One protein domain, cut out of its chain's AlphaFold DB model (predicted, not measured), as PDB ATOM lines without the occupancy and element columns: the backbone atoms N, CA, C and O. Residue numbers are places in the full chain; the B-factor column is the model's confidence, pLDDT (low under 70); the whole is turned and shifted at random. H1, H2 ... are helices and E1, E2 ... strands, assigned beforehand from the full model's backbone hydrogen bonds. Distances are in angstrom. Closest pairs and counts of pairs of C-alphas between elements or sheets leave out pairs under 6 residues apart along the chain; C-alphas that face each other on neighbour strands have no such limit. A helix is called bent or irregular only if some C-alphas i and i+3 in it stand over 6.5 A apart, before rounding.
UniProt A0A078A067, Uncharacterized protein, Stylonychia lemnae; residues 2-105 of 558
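AT A GLANCE: This is residues 2 to 105 of the 558 residues of an uncharacterized protein of Stylonychia lemnae (UniProt A0A078A067). The domain is a slender rod: the long helix H2, bent yet nearly straight, has H5 running back beside part of it, with a small sheet of three strands at one end and the short helices H3 and H4 at the other. Short H1 lies between the sheet and the last residues of H5. The printed part has 104 residues with five named helices and three named strands, in the order H1 E1 E2 E3 H2 H3 H4 H5; the sheet, E1 E2 E3, is antiparallel and the class is mostly helix. It is only just loose, close to extended, with a radius of gyration of the C-alphas of 19.2 A and spans of 61 by 22 by 17 A.

HOW THE PARTS SIT: E1, residues 7 to 10, E2, residues 13 to 16, and E3, residues 19 to 23, form a meander of two hairpins, each strand the antiparallel neighbour of the one before. N 8 and O 15 are 2.8 A apart, N 16 and O 22 2.9 A, within hydrogen-bond range. H2, residues 27 to 59, was assigned as one helix by its hydrogen bonds but is bent, C-alphas 35 and 38 being 6.7 A apart; its arms H2a, residues 27 to 35, and H2b, residues 38 to 59, stand at a shallow tilt of 4 degrees. H2b is irregular, C-alphas 45 and 48 being 6.52 A apart. H2a only grazes the sheet, with residues 28 to 30. The hub H5, residues 86 to 103, touches H2b with residues 88 to 95 alone, opposite ways at a shallow tilt of 9 degrees; their closest C-alphas, of Pro 49 and Ile 88, are 5.6 A apart. With residues 102 to 103 alone H5 touches H1, residues 2 to 5, closest at the C-alphas of Val 102 and Phe 5, 6.8 A. With residues 86 to 88 alone it touches H4, residues 73 to 76, closest at the C-alphas of Glu 87 and Leu 75, 5.9 A. H3, residues 66 to 71, is close to H2b but not clearly touching, the closest C-alphas, of Ser 68 and Val 59, being 7.5 A apart. Every O i to N i+4 pair is within hydrogen-bond range in H2a, H3 and H5, and 16 of 18 in H2b; H1 and H4 are too short for such a pair.

IN THESE COORDINATES: From first to last C-alpha H2b measures 30.8 A, H5 25.7 A and H2a 11.9 A. H1 begins at C-alpha 2, (-18.236, -39.587, 22.049), and H5 ends at C-alpha 103, (-18.057, -31.379, 17.299).

THE WHOLE: The two C-alphas farthest apart, of Glu 11 and Lys 65, are 62.1 A apart. The printed part has no cut and no long link. Its mean pLDDT is 87.9, with residue 64 under 70.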
ATOM      1  N   PHE A   2     -18.752 -40.795  22.746       82.75
ATOM      2  CA  PHE A   2     -18.236 -39.587  22.049       82.75
ATOM      3  C   PHE A   2     -17.755 -39.852  20.606       82.75
ATOM      4  O   PHE A   2     -17.987 -39.038  19.719       82.75
ATOM      5  N   TYR A   3     -17.147 -41.018  20.360       85.50
ATOM      6  CA  TYR A   3     -16.717 -41.460  19.026       85.50
ATOM      7  C   TYR A   3     -17.860 -41.680  18.021       85.50
ATOM      8  O   TYR A   3     -17.592 -41.687  16.830       85.50
ATOM      9  N   ASP A   4     -19.105 -41.814  18.482       88.25
ATOM     10  CA  ASP A   4     -20.315 -41.995  17.657       88.25
ATOM     11  C   ASP A   4     -20.556 -40.791  16.733       88.25
ATOM     12  O   ASP A   4     -21.020 -40.930  15.616       88.25
ATOM     13  N   PHE A   5     -20.143 -39.596  17.166       87.81
ATOM     14  CA  PHE A   5     -20.243 -38.364  16.380       87.81
ATOM     15  C   PHE A   5     -18.964 -38.063  15.576       87.81
ATOM     16  O   PHE A   5     -18.815 -36.973  15.025       87.81
ATOM     17  N   LYS A   6     -17.998 -38.994  15.531       87.19
ATOM     18  CA  LYS A   6     -16.687 -38.793  14.899       87.19
ATOM     19  C   LYS A   6     -16.662 -39.406  13.496       87.19
ATOM     20  O   LYS A   6     -16.059 -40.452  13.271       87.19
ATOM     21  N   CYS A   7     -17.299 -38.726  12.554       87.75
ATOM     22  CA  CYS A   7     -17.333 -39.130  11.150       87.75
ATOM     23  C   CYS A   7     -16.061 -38.724  10.379       87.75
ATOM     24  O   CYS A   7     -15.293 -37.855  10.813       87.75
ATOM     25  N   TYR A   8     -15.855 -39.348   9.223       87.19
ATOM     26  CA  TYR A   8     -14.826 -39.037   8.232       87.19
ATOM     27  C   TYR A   8     -15.406 -39.206   6.821       87.19
ATOM     28  O   TYR A   8     -16.316 -40.008   6.634       87.19
ATOM     29  N   GLU A   9     -14.918 -38.439   5.850       87.75
ATOM     30  CA  GLU A   9     -15.427 -38.453   4.474       87.75
ATOM     31  C   GLU A   9     -14.636 -39.452   3.619       87.75
ATOM     32  O   GLU A   9     -13.405 -39.411   3.595       87.75
ATOM     33  N   ILE A  10     -15.339 -40.355   2.933       90.12
ATOM     34  CA  ILE A  10     -14.777 -41.329   1.992       90.12
ATOM     35  C   ILE A  10     -15.694 -41.355   0.770       90.12
ATOM     36  O   ILE A  10     -16.873 -41.654   0.908       90.12
ATOM     37  N   GLU A  11     -15.156 -41.035  -0.411       81.81
ATOM     38  CA  GLU A  11     -15.879 -41.111  -1.696       81.81
ATOM     39  C   GLU A  11     -17.267 -40.428  -1.658       81.81
ATOM     40  O   GLU A  11     -18.264 -40.955  -2.142       81.81
ATOM     41  N   TYR A  12     -17.306 -39.222  -1.071       83.19
ATOM     42  CA  TYR A  12     -18.490 -38.372  -0.849       83.19
ATOM     43  C   TYR A  12     -19.508 -38.875   0.194       83.19
ATOM     44  O   TYR A  12     -20.507 -38.202   0.451       83.19
ATOM     45  N   GLU A  13     -19.250 -40.003   0.864       88.19
ATOM     46  CA  GLU A  13     -20.033 -40.467   2.010       88.19
ATOM     47  C   GLU A  13     -19.333 -40.170   3.342       88.19
ATOM     48  O   GLU A  13     -18.154 -40.463   3.548       88.19
ATOM     49  N   MET A  14     -20.088 -39.649   4.312       89.06
ATOM     50  CA  MET A  14     -19.619 -39.553   5.695       89.06
ATOM     51  C   MET A  14     -19.777 -40.917   6.372       89.06
ATOM     52  O   MET A  14     -20.898 -41.386   6.561       89.06
ATOM     53  N   ARG A  15     -18.674 -41.544   6.779       91.06
ATOM     54  CA  ARG A  15     -18.635 -42.851   7.462       91.06
ATOM     55  C   ARG A  15     -18.033 -42.726   8.863       91.06
ATOM     56  O   ARG A  15     -17.270 -41.798   9.148       91.06
ATOM     57  N   LEU A  16     -18.422 -43.612   9.776       90.44
ATOM     58  CA  LEU A  16     -18.029 -43.543  11.184       90.44
ATOM     59  C   LEU A  16     -16.553 -43.949  11.349       90.44
ATOM     60  O   LEU A  16     -16.165 -45.056  11.007       90.44
ATOM     61  N   LEU A  17     -15.698 -43.086  11.913       86.19
ATOM     62  CA  LEU A  17     -14.238 -43.308  11.896       86.19
ATOM     63  C   LEU A  17     -13.779 -44.567  12.657       86.19
ATOM     64  O   LEU A  17     -12.697 -45.080  12.382       86.19
ATOM     65  N   ASN A  18     -14.576 -45.056  13.610       87.38
ATOM     66  CA  ASN A  18     -14.293 -46.298  14.334       87.38
ATOM     67  C   ASN A  18     -14.838 -47.559  13.635       87.38
ATOM     68  O   ASN A  18     -14.445 -48.654  14.028       87.38
ATOM     69  N   ASP A  19     -15.742 -47.412  12.665       89.62
ATOM     70  CA  ASP A  19     -16.403 -48.501  11.946       89.62
ATOM     71  C   ASP A  19     -16.872 -47.992  10.573       89.62
ATOM     72  O   ASP A  19     -17.926 -47.368  10.437       89.62
ATOM     73  N   LEU A  20     -16.045 -48.221   9.550       90.19
ATOM     74  CA  LEU A  20     -16.263 -47.665   8.214       90.19
ATOM     75  C   LEU A  20     -17.437 -48.311   7.466       90.19
ATOM     76  O   LEU A  20     -17.847 -47.771   6.438       90.19
ATOM     77  N   GLU A  21     -18.006 -49.420   7.956       90.88
ATOM     78  CA  GLU A  21     -19.223 -50.000   7.376       90.88
ATOM     79  C   GLU A  21     -20.440 -49.095   7.636       90.88
ATOM     80  O   GLU A  21     -21.338 -49.000   6.793       90.88
ATOM     81  N   VAL A  22     -20.443 -48.359   8.755       90.62
ATOM     82  CA  VAL A  22     -21.563 -47.512   9.173       90.62
ATOM     83  C   VAL A  22     -21.498 -46.126   8.523       90.62
ATOM     84  O   VAL A  22     -20.642 -45.294   8.832       90.62
ATOM     85  N   ILE A  23     -22.483 -45.839   7.669       91.62
ATOM     86  CA  ILE A  23     -22.722 -44.503   7.106       91.62
ATOM     87  C   ILE A  23     -23.287 -43.587   8.204       91.62
ATOM     88  O   ILE A  23     -24.337 -43.869   8.794       91.62
ATOM     89  N   CYS A  24     -22.602 -42.476   8.472       91.12
ATOM     90  CA  CYS A  24     -23.033 -41.455   9.422       91.12
ATOM     91  C   CYS A  24     -24.356 -40.810   9.003       91.12
ATOM     92  O   CYS A  24     -24.636 -40.633   7.820       91.12
ATOM     93  N   TRP A  25     -25.165 -40.429   9.992       90.75
ATOM     94  CA  TRP A  25     -26.485 -39.801   9.816       90.75
ATOM     95  C   TRP A  25     -27.546 -40.638   9.076       90.75
ATOM     96  O   TRP A  25     -28.701 -40.214   9.005       90.75
ATOM     97  N   SER A  26     -27.218 -41.859   8.634       92.44
ATOM     98  CA  SER A  26     -28.206 -42.871   8.229       92.44
ATOM     99  C   SER A  26     -29.296 -43.054   9.304       92.44
ATOM    100  O   SER A  26     -29.037 -42.785  10.481       92.44
ATOM    101  N   PRO A  27     -30.513 -43.523   8.964       93.06
ATOM    102  CA  PRO A  27     -31.580 -43.723   9.952       93.06
ATOM    103  C   PRO A  27     -31.150 -44.595  11.141       93.06
ATOM    104  O   PRO A  27     -31.489 -44.298  12.286       93.06
ATOM    105  N   GLN A  28     -30.340 -45.624  10.876       91.25
ATOM    106  CA  GLN A  28     -29.745 -46.512  11.869       91.25
ATOM    107  C   GLN A  28     -28.747 -45.761  12.762       91.25
ATOM    108  O   GLN A  28     -28.897 -45.770  13.983       91.25
ATOM    109  N   HIS A  29     -27.762 -45.074  12.169       93.12
ATOM    110  CA  HIS A  29     -26.767 -44.304  12.921       93.12
ATOM    111  C   HIS A  29     -27.441 -43.222  13.770       93.12
ATOM    112  O   HIS A  29     -27.224 -43.164  14.975       93.12
ATOM    113  N   SER A  30     -28.317 -42.413  13.174       92.88
ATOM    114  CA  SER A  30     -29.061 -41.350  13.858       92.88
ATOM    115  C   SER A  30     -29.885 -41.879  15.037       92.88
ATOM    116  O   SER A  30     -29.913 -41.243  16.091       92.88
ATOM    117  N   PHE A  31     -30.504 -43.060  14.918       94.38
ATOM    118  CA  PHE A  31     -31.203 -43.699  16.036       94.38
ATOM    119  C   PHE A  31     -30.251 -44.015  17.203       94.38
ATOM    120  O   PHE A  31     -30.515 -43.606  18.336       94.38
ATOM    121  N   PHE A  32     -29.111 -44.665  16.950       92.25
ATOM    122  CA  PHE A  32     -28.129 -44.939  18.008       92.25
ATOM    123  C   PHE A  32     -27.514 -43.653  18.586       92.25
ATOM    124  O   PHE A  32     -27.401 -43.522  19.812       92.25
ATOM    125  N   SER A  33     -27.233 -42.657  17.743       92.62
ATOM    126  CA  SER A  33     -26.714 -41.355  18.160       92.62
ATOM    127  C   SER A  33     -27.668 -40.600  19.088       92.62
ATOM    128  O   SER A  33     -27.232 -40.093  20.122       92.62
ATOM    129  N   PHE A  34     -28.967 -40.536  18.777       92.88
ATOM    130  CA  PHE A  34     -29.926 -39.769  19.582       92.88
ATOM    131  C   PHE A  34     -30.487 -40.528  20.791       92.88
ATOM    132  O   PHE A  34     -30.737 -39.893  21.813       92.88
ATOM    133  N   PHE A  35     -30.645 -41.856  20.730       94.31
ATOM    134  CA  PHE A  35     -31.225 -42.635  21.837       94.31
ATOM    135  C   PHE A  35     -30.194 -43.267  22.783       94.31
ATOM    136  O   PHE A  35     -30.516 -43.497  23.948       94.31
ATOM    137  N   PHE A  36     -28.952 -43.503  22.342       93.50
ATOM    138  CA  PHE A  36     -27.914 -44.126  23.177       93.50
ATOM    139  C   PHE A  36     -26.696 -43.222  23.385       93.50
ATOM    140  O   PHE A  36     -26.245 -43.058  24.525       93.50
ATOM    141  N   ALA A  37     -26.160 -42.592  22.333       91.62
ATOM    142  CA  ALA A  37     -24.968 -41.757  22.474       91.62
ATOM    143  C   ALA A  37     -25.268 -40.426  23.187       91.62
ATOM    144  O   ALA A  37     -24.739 -40.187  24.270       91.62
ATOM    145  N   LEU A  38     -26.135 -39.567  22.654       90.88
ATOM    146  CA  LEU A  38     -26.412 -38.248  23.238       90.88
ATOM    147  C   LEU A  38     -26.887 -38.320  24.712       90.88
ATOM    148  O   LEU A  38     -26.333 -37.583  25.536       90.88
ATOM    149  N   PRO A  39     -27.783 -39.246  25.121       93.19
ATOM    150  CA  PRO A  39     -28.164 -39.400  26.526       93.19
ATOM    151  C   PRO A  39     -27.007 -39.859  27.422       93.19
ATOM    152  O   PRO A  39     -26.888 -39.382  28.550       93.19
ATOM    153  N   SER A  40     -26.101 -40.716  26.932       91.75
ATOM    154  CA  SER A  40     -24.906 -41.090  27.702       91.75
ATOM    155  C   SER A  40     -23.866 -39.960  27.779       91.75
ATOM    156  O   SER A  40     -23.214 -39.831  28.814       91.75
ATOM    157  N   ILE A  41     -23.786 -39.056  26.792       90.94
ATOM    158  CA  ILE A  41     -22.995 -37.809  26.889       90.94
ATOM    159  C   ILE A  41     -23.518 -36.943  28.042       90.94
ATOM    160  O   ILE A  41     -22.730 -36.428  28.835       90.94
ATOM    161  N   ILE A  42     -24.842 -36.831  28.185       90.56
ATOM    162  CA  ILE A  42     -25.480 -36.044  29.247       90.56
ATOM    163  C   ILE A  42     -25.258 -36.711  30.613       90.56
ATOM    164  O   ILE A  42     -24.775 -36.065  31.543       90.56
ATOM    165  N   ILE A  43     -25.545 -38.010  30.742       92.81
ATOM    166  CA  ILE A  43     -25.441 -38.744  32.016       92.81
ATOM    167  C   ILE A  43     -23.992 -38.792  32.530       92.81
ATOM    168  O   ILE A  43     -23.746 -38.487  33.697       92.81
ATOM    169  N   TRP A  44     -23.020 -39.127  31.678       90.25
ATOM    170  CA  TRP A  44     -21.622 -39.277  32.102       90.25
ATOM    171  C   TRP A  44     -20.850 -37.949  32.094       90.25
ATOM    172  O   TRP A  44     -20.033 -37.715  32.983       90.25
ATOM    173  N   GLY A  45     -21.123 -37.061  31.132       90.00
ATOM    174  CA  GLY A  45     -20.435 -35.773  30.986       90.00
ATOM    175  C   GLY A  45     -20.958 -34.664  31.905       90.00
ATOM    176  O   GLY A  45     -20.166 -33.864  32.399       90.00
ATOM    177  N   ILE A  46     -22.271 -34.621  32.162       91.62
ATOM    178  CA  ILE A  46     -22.919 -33.597  33.003       91.62
ATOM    179  C   ILE A  46     -23.390 -34.205  34.330       91.62
ATOM    180  O   ILE A  46     -23.142 -33.634  35.393       91.62
ATOM    181  N   GLY A  47     -24.019 -35.382  34.292       93.62
ATOM    182  CA  GLY A  47     -24.604 -36.026  35.471       93.62
ATOM    183  C   GLY A  47     -23.593 -36.316  36.584       93.62
ATOM    184  O   GLY A  47     -23.861 -35.982  37.736       93.62
ATOM    185  N   ILE A  48     -22.409 -36.854  36.268       91.75
ATOM    186  CA  ILE A  48     -21.381 -37.158  37.284       91.75
ATOM    187  C   ILE A  48     -20.827 -35.882  37.958       91.75
ATOM    188  O   ILE A  48     -20.887 -35.809  39.191       91.75
ATOM    189  N   PRO A  49     -20.348 -34.848  37.231       93.00
ATOM    190  CA  PRO A  49     -19.911 -33.600  37.865       93.00
ATOM    191  C   PRO A  49     -21.041 -32.872  38.619       93.00
ATOM    192  O   PRO A  49     -20.805 -32.330  39.701       93.00
ATOM    193  N   ALA A  50     -22.278 -32.892  38.107       93.44
ATOM    194  CA  ALA A  50     -23.437 -32.310  38.789       93.44
ATOM    195  C   ALA A  50     -23.802 -33.055  40.087       93.44
ATOM    196  O   ALA A  50     -24.063 -32.418  41.110       93.44
ATOM    197  N   PHE A  51     -23.765 -34.391  40.083       92.75
ATOM    198  CA  PHE A  51     -24.001 -35.218  41.267       92.75
ATOM    199  C   PHE A  51     -22.927 -34.986  42.335       92.75
ATOM    200  O   PHE A  51     -23.254 -34.729  43.495       92.75
ATOM    201  N   ALA A  52     -21.647 -34.976  41.947       90.75
ATOM    202  CA  ALA A  52     -20.539 -34.673  42.851       90.75
ATOM    203  C   ALA A  52     -20.647 -33.253  43.450       90.75
ATOM    204  O   ALA A  52     -20.421 -33.066  44.649       90.75
ATOM    205  N   TYR A  53     -21.071 -32.263  42.656       91.38
ATOM    206  CA  TYR A  53     -21.370 -30.913  43.145       91.38
ATOM    207  C   TYR A  53     -22.530 -30.888  44.151       91.38
ATOM    208  O   TYR A  53     -22.394 -30.301  45.226       91.38
ATOM    209  N   PHE A  54     -23.659 -31.535  43.842       91.25
ATOM    210  CA  PHE A  54     -24.819 -31.620  44.737       91.25
ATOM    211  C   PHE A  54     -24.456 -32.267  46.081       91.25
ATOM    212  O   PHE A  54     -24.803 -31.750  47.148       91.25
ATOM    213  N   LEU A  55     -23.690 -33.358  46.029       88.06
ATOM    214  CA  LEU A  55     -23.232 -34.110  47.191       88.06
ATOM    215  C   LEU A  55     -22.330 -33.252  48.093       88.06
ATOM    216  O   LEU A  55     -22.580 -33.142  49.296       88.06
ATOM    217  N   MET A  56     -21.368 -32.525  47.512       85.94
ATOM    218  CA  MET A  56     -20.574 -31.537  48.250       85.94
ATOM    219  C   MET A  56     -21.412 -30.371  48.788       85.94
ATOM    220  O   MET A  56     -21.190 -29.936  49.916       85.94
ATOM    221  N   ARG A  57     -22.406 -29.876  48.035       86.25
ATOM    222  CA  ARG A  57     -23.286 -28.775  48.467       86.25
ATOM    223  C   ARG A  57     -24.114 -29.161  49.699       86.25
ATOM    224  O   ARG A  57     -24.260 -28.331  50.596       86.25
ATOM    225  N   LYS A  58     -24.584 -30.414  49.785       84.75
ATOM    226  CA  LYS A  58     -25.255 -30.981  50.973       84.75
ATOM    227  C   LYS A  58     -24.311 -31.082  52.179       84.75
ATOM    228  O   LYS A  58     -24.707 -30.780  53.301       84.75
ATOM    229  N   VAL A  59     -23.051 -31.455  51.950       81.44
ATOM    230  CA  VAL A  59     -22.032 -31.640  53.002       81.44
ATOM    231  C   VAL A  59     -21.301 -30.330  53.360       81.44
ATOM    232  O   VAL A  59     -20.546 -30.308  54.328       81.44
ATOM    233  N   ARG A  60     -21.553 -29.207  52.661       80.19
ATOM    234  CA  ARG A  60     -20.748 -27.962  52.712       80.19
ATOM    235  C   ARG A  60     -20.436 -27.427  54.123       80.19
ATOM    236  O   ARG A  60     -19.339 -26.932  54.367       80.19
ATOM    237  N   ASN A  61     -21.375 -27.554  55.063       76.62
ATOM    238  CA  ASN A  61     -21.220 -27.081  56.447       76.62
ATOM    239  C   ASN A  61     -20.370 -28.036  57.324       76.62
ATOM    240  O   ASN A  61     -20.085 -27.720  58.475       76.62
ATOM    241  N   GLN A  62     -19.994 -29.217  56.813       77.62
ATOM    242  CA  GLN A  62     -19.417 -30.334  57.573       77.62
ATOM    243  C   GLN A  62     -18.087 -30.882  57.005       77.62
ATOM    244  O   GLN A  62     -17.563 -31.846  57.556       77.62
ATOM    245  N   LEU A  63     -17.463 -30.239  55.998       70.75
ATOM    246  CA  LEU A  63     -16.131 -30.601  55.432       70.75
ATOM    247  C   LEU A  63     -14.988 -30.718  56.474       70.75
ATOM    248  O   LEU A  63     -13.886 -31.173  56.171       70.75
ATOM    249  N   SER A  64     -15.202 -30.265  57.710       69.38
ATOM    250  CA  SER A  64     -14.265 -30.414  58.825       69.38
ATOM    251  C   SER A  64     -14.319 -31.789  59.512       69.38
ATOM    252  O   SER A  64     -13.314 -32.161  60.129       69.38
ATOM    253  N   LYS A  65     -15.427 -32.541  59.409       77.38
ATOM    254  CA  LYS A  65     -15.599 -33.876  60.015       77.38
ATOM    255  C   LYS A  65     -14.681 -34.924  59.375       77.38
ATOM    256  O   LYS A  65     -14.288 -34.783  58.222       77.38
ATOM    257  N   LEU A  66     -14.340 -35.971  60.131       75.25
ATOM    258  CA  LEU A  66     -13.442 -37.045  59.682       75.25
ATOM    259  C   LEU A  66     -14.086 -37.907  58.583       75.25
ATOM    260  O   LEU A  66     -13.578 -37.948  57.470       75.25
ATOM    261  N   GLU A  67     -15.274 -38.442  58.857       74.81
ATOM    262  CA  GLU A  67     -16.158 -39.157  57.922       74.81
ATOM    263  C   GLU A  67     -16.277 -38.449  56.551       74.81
ATOM    264  O   GLU A  67     -15.989 -39.017  55.496       74.81
ATOM    265  N   SER A  68     -16.586 -37.146  56.552       74.25
ATOM    266  CA  SER A  68     -16.700 -36.333  55.330       74.25
ATOM    267  C   SER A  68     -15.362 -36.063  54.617       74.25
ATOM    268  O   SER A  68     -15.361 -35.667  53.450       74.25
ATOM    269  N   LYS A  69     -14.218 -36.238  55.291       76.56
ATOM    270  CA  LYS A  69     -12.864 -36.146  54.705       76.56
ATOM    271  C   LYS A  69     -12.371 -37.467  54.148       76.56
ATOM    272  O   LYS A  69     -11.511 -37.439  53.267       76.56
ATOM    273  N   GLU A  70     -12.869 -38.583  54.656       76.38
ATOM    274  CA  GLU A  70     -12.555 -39.923  54.169       76.38
ATOM    275  C   GLU A  70     -13.382 -40.211  52.916       76.38
ATOM    276  O   GLU A  70     -12.803 -40.431  51.855       76.38
ATOM    277  N   MET A  71     -14.707 -40.048  52.990       78.00
ATOM    278  CA  MET A  71     -15.628 -40.340  51.886       78.00
ATOM    279  C   MET A  71     -15.517 -39.364  50.701       78.00
ATOM    280  O   MET A  71     -15.456 -39.788  49.550       78.00
ATOM    281  N   TYR A  72     -15.468 -38.051  50.959       80.69
ATOM    282  CA  TYR A  72     -15.503 -37.019  49.902       80.69
ATOM    283  C   TYR A  72     -14.181 -36.279  49.711       80.69
ATOM    284  O   TYR A  72     -14.101 -35.352  48.904       80.69
ATOM    285  N   GLY A  73     -13.131 -36.664  50.445       78.12
ATOM    286  CA  GLY A  73     -11.870 -35.926  50.469       78.12
ATOM    287  C   GLY A  73     -11.250 -35.718  49.089       78.12
ATOM    288  O   GLY A  73     -10.671 -34.666  48.853       78.12
ATOM    289  N   PHE A  74     -11.406 -36.666  48.163       83.81
ATOM    290  CA  PHE A  74     -10.829 -36.569  46.819       83.81
ATOM    291  C   PHE A  74     -11.350 -35.379  45.988       83.81
ATOM    292  O   PHE A  74     -10.634 -34.924  45.105       83.81
ATOM    293  N   LEU A  75     -12.544 -34.847  46.284       83.75
ATOM    294  CA  LEU A  75     -13.149 -33.739  45.528       83.75
ATOM    295  C   LEU A  75     -12.697 -32.340  45.986       83.75
ATOM    296  O   LEU A  75     -12.790 -31.393  45.212       83.75
ATOM    297  N   TYR A  76     -12.246 -32.188  47.240       83.19
ATOM    298  CA  TYR A  76     -11.956 -30.869  47.835       83.19
ATOM    299  C   TYR A  76     -10.615 -30.766  48.587       83.19
ATOM    300  O   TYR A  76     -10.188 -29.669  48.958       83.19
ATOM    301  N   ARG A  77      -9.921 -31.881  48.847       81.69
ATOM    302  CA  ARG A  77      -8.638 -31.897  49.570       81.69
ATOM    303  C   ARG A  77      -7.530 -31.337  48.676       81.69
ATOM    304  O   ARG A  77      -7.118 -31.982  47.722       81.69
ATOM    305  N   GLY A  78      -7.020 -30.163  49.038       83.88
ATOM    306  CA  GLY A  78      -6.046 -29.410  48.238       83.88
ATOM    307  C   GLY A  78      -6.587 -28.070  47.736       83.88
ATOM    308  O   GLY A  78      -5.798 -27.247  47.282       83.88
ATOM    309  N   PHE A  79      -7.891 -27.819  47.891       87.94
ATOM    310  CA  PHE A  79      -8.531 -26.538  47.594       87.94
ATOM    311  C   PHE A  79      -8.844 -25.736  48.864       87.94
ATOM    312  O   PHE A  79      -9.092 -26.285  49.944       87.94
ATOM    313  N   LYS A  80      -8.865 -24.408  48.720       84.50
ATOM    314  CA  LYS A  80      -9.336 -23.474  49.745       84.50
ATOM    315  C   LYS A  80     -10.818 -23.714  50.029       84.50
ATOM    316  O   LYS A  80     -11.588 -24.041  49.132       84.50
ATOM    317  N   LYS A  81     -11.246 -23.466  51.272       81.94
ATOM    318  CA  LYS A  81     -12.640 -23.678  51.715       81.94
ATOM    319  C   LYS A  81     -13.677 -22.932  50.868       81.94
ATOM    320  O   LYS A  81     -14.780 -23.431  50.688       81.94
ATOM    321  N   GLU A  82     -13.318 -21.758  50.358       83.69
ATOM    322  CA  GLU A  82     -14.180 -20.918  49.514       83.69
ATOM    323  C   GLU A  82     -14.355 -21.507  48.099       83.69
ATOM    324  O   GLU A  82     -15.397 -21.320  47.479       83.69
ATOM    325  N   PHE A  83     -13.391 -22.313  47.638       88.50
ATOM    326  CA  PHE A  83     -13.340 -22.942  46.314       88.50
ATOM    327  C   PHE A  83     -13.471 -24.477  46.383       88.50
ATOM    328  O   PHE A  83     -12.946 -25.191  45.533       88.50
ATOM    329  N   TYR A  84     -14.195 -25.009  47.377       88.38
ATOM    330  CA  TYR A  84     -14.366 -26.459  47.595       88.38
ATOM    331  C   TYR A  84     -14.930 -27.231  46.386       88.38
ATOM    332  O   TYR A  84     -14.774 -28.443  46.305       88.38
ATOM    333  N   TYR A  85     -15.603 -26.538  45.467       90.62
ATOM    334  CA  TYR A  85     -16.219 -27.087  44.260       90.62
ATOM    335  C   TYR A  85     -15.287 -27.068  43.034       90.62
ATOM    336  O   TYR A  85     -15.728 -27.413  41.939       90.62
ATOM    337  N   TRP A  86     -14.026 -26.639  43.167       93.62
ATOM    338  CA  TRP A  86     -13.169 -26.365  42.009       93.62
ATOM    339  C   TRP A  86     -12.841 -27.595  41.153       93.62
ATOM    340  O   TRP A  86     -12.750 -27.468  39.934       93.62
ATOM    341  N   GLU A  87     -12.753 -28.793  41.736       92.88
ATOM    342  CA  GLU A  87     -12.549 -30.019  40.947       92.88
ATOM    343  C   GLU A  87     -13.680 -30.234  39.922       92.88
ATOM    344  O   GLU A  87     -13.434 -30.690  38.810       92.88
ATOM    345  N   ILE A  88     -14.906 -29.789  40.224       93.31
ATOM    346  CA  ILE A  88     -16.039 -29.821  39.286       93.31
ATOM    347  C   ILE A  88     -15.807 -28.866  38.102       93.31
ATOM    348  O   ILE A  88     -16.153 -29.189  36.968       93.31
ATOM    349  N   VAL A  89     -15.168 -27.713  38.333       94.00
ATOM    350  CA  VAL A  89     -14.775 -26.767  37.269       94.00
ATOM    351  C   VAL A  89     -13.695 -27.387  36.376       94.00
ATOM    352  O   VAL A  89     -13.760 -27.264  35.154       94.00
ATOM    353  N   ILE A  90     -12.741 -28.118  36.963       93.56
ATOM    354  CA  ILE A  90     -11.713 -28.871  36.228       93.56
ATOM    355  C   ILE A  90     -12.337 -30.021  35.421       93.56
ATOM    356  O   ILE A  90     -11.948 -30.241  34.271       93.56
ATOM    357  N   MET A  91     -13.319 -30.738  35.976       94.31
ATOM    358  CA  MET A  91     -14.080 -31.769  35.263       94.31
ATOM    359  C   MET A  91     -14.835 -31.180  34.066       94.31
ATOM    360  O   MET A  91     -14.668 -31.672  32.951       94.31
ATOM    361  N   TYR A  92     -15.584 -30.087  34.248       94.56
ATOM    362  CA  TYR A  92     -16.277 -29.432  33.135       94.56
ATOM    363  C   TYR A  92     -15.313 -28.866  32.084       94.56
ATOM    364  O   TYR A  92     -15.585 -29.026  30.897       94.56
ATOM    365  N   ARG A  93     -14.151 -28.312  32.466       94.75
ATOM    366  CA  ARG A  93     -13.098 -27.929  31.502       94.75
ATOM    367  C   ARG A  93     -12.705 -29.106  30.608       94.75
ATOM    368  O   ARG A  93     -12.679 -28.961  29.391       94.75
ATOM    369  N   LYS A  94     -12.420 -30.269  31.207       94.06
ATOM    370  CA  LYS A  94     -12.057 -31.494  30.472       94.06
ATOM    371  C   LYS A  94     -13.189 -31.930  29.528       94.06
ATOM    372  O   LYS A  94     -12.913 -32.230  28.371       94.06
ATOM    373  N   MET A  95     -14.447 -31.889  29.973       93.62
ATOM    374  CA  MET A  95     -15.603 -32.247  29.136       93.62
ATOM    375  C   MET A  95     -15.819 -31.281  27.961       93.62
ATOM    376  O   MET A  95     -16.025 -31.738  26.842       93.62
ATOM    377  N   ILE A  96     -15.708 -29.965  28.169       94.19
ATOM    378  CA  ILE A  96     -15.843 -28.959  27.096       94.19
ATOM    379  C   ILE A  96     -14.730 -29.133  26.046       94.19
ATOM    380  O   ILE A  96     -15.004 -29.082  24.848       94.19
ATOM    381  N   LEU A  97     -13.496 -29.428  26.468       93.88
ATOM    382  CA  LEU A  97     -12.393 -29.733  25.546       93.88
ATOM    383  C   LEU A  97     -12.652 -31.001  24.711       93.88
ATOM    384  O   LEU A  97     -12.356 -31.011  23.516       93.88
ATOM    385  N   ILE A  98     -13.242 -32.048  25.300       92.00
ATOM    386  CA  ILE A  98     -13.644 -33.263  24.569       92.00
ATOM    387  C   ILE A  98     -14.776 -32.951  23.576       92.00
ATOM    388  O   ILE A  98     -14.691 -33.363  22.421       92.00
ATOM    389  N   LEU A  99     -15.793 -32.185  23.990       90.75
ATOM    390  CA  LEU A  99     -16.901 -31.761  23.125       90.75
ATOM    391  C   LEU A  99     -16.395 -30.979  21.905       90.75
ATOM    392  O   LEU A  99     -16.759 -31.317  20.781       90.75
ATOM    393  N   VAL A 100     -15.502 -30.001  22.096       92.19
ATOM    394  CA  VAL A 100     -14.880 -29.256  20.985       92.19
ATOM    395  C   VAL A 100     -14.062 -30.176  20.076       92.19
ATOM    396  O   VAL A 100     -14.153 -30.062  18.855       92.19
ATOM    397  N   SER A 101     -13.317 -31.128  20.645       89.19
ATOM    398  CA  SER A 101     -12.489 -32.067  19.875       89.19
ATOM    399  C   SER A 101     -13.290 -33.000  18.949       89.19
ATOM    400  O   SER A 101     -12.759 -33.494  17.953       89.19
ATOM    401  N   VAL A 102     -14.571 -33.228  19.262       86.38
ATOM    402  CA  VAL A 102     -15.503 -34.010  18.438       86.38
ATOM    403  C   VAL A 102     -16.307 -33.102  17.505       86.38
ATOM    404  O   VAL A 102     -16.222 -33.254  16.291       86.38
ATOM    405  N   PHE A 103     -17.052 -32.138  18.052       85.75
ATOM    406  CA  PHE A 103     -18.057 -31.379  17.299       85.75
ATOM    407  C   PHE A 103     -17.498 -30.230  16.454       85.75
ATOM    408  O   PHE A 103     -18.133 -29.855  15.475       85.75
ATOM    409  N   VAL A 104     -16.325 -29.670  16.781       88.50
ATOM    410  CA  VAL A 104     -15.727 -28.584  15.974       88.50
ATOM    411  C   VAL A 104     -14.864 -29.133  14.829       88.50
ATOM    412  O   VAL A 104     -14.551 -28.412  13.887       88.50
ATOM    413  N   ARG A 105     -14.542 -30.436  14.841       82.62
ATOM    414  CA  ARG A 105     -13.735 -31.110  13.807       82.62
ATOM    415  C   ARG A 105     -14.309 -30.958  12.390       82.62
ATOM    416  O   ARG A 105     -13.534 -30.877  11.440       82.62
TER     417      ARG A 105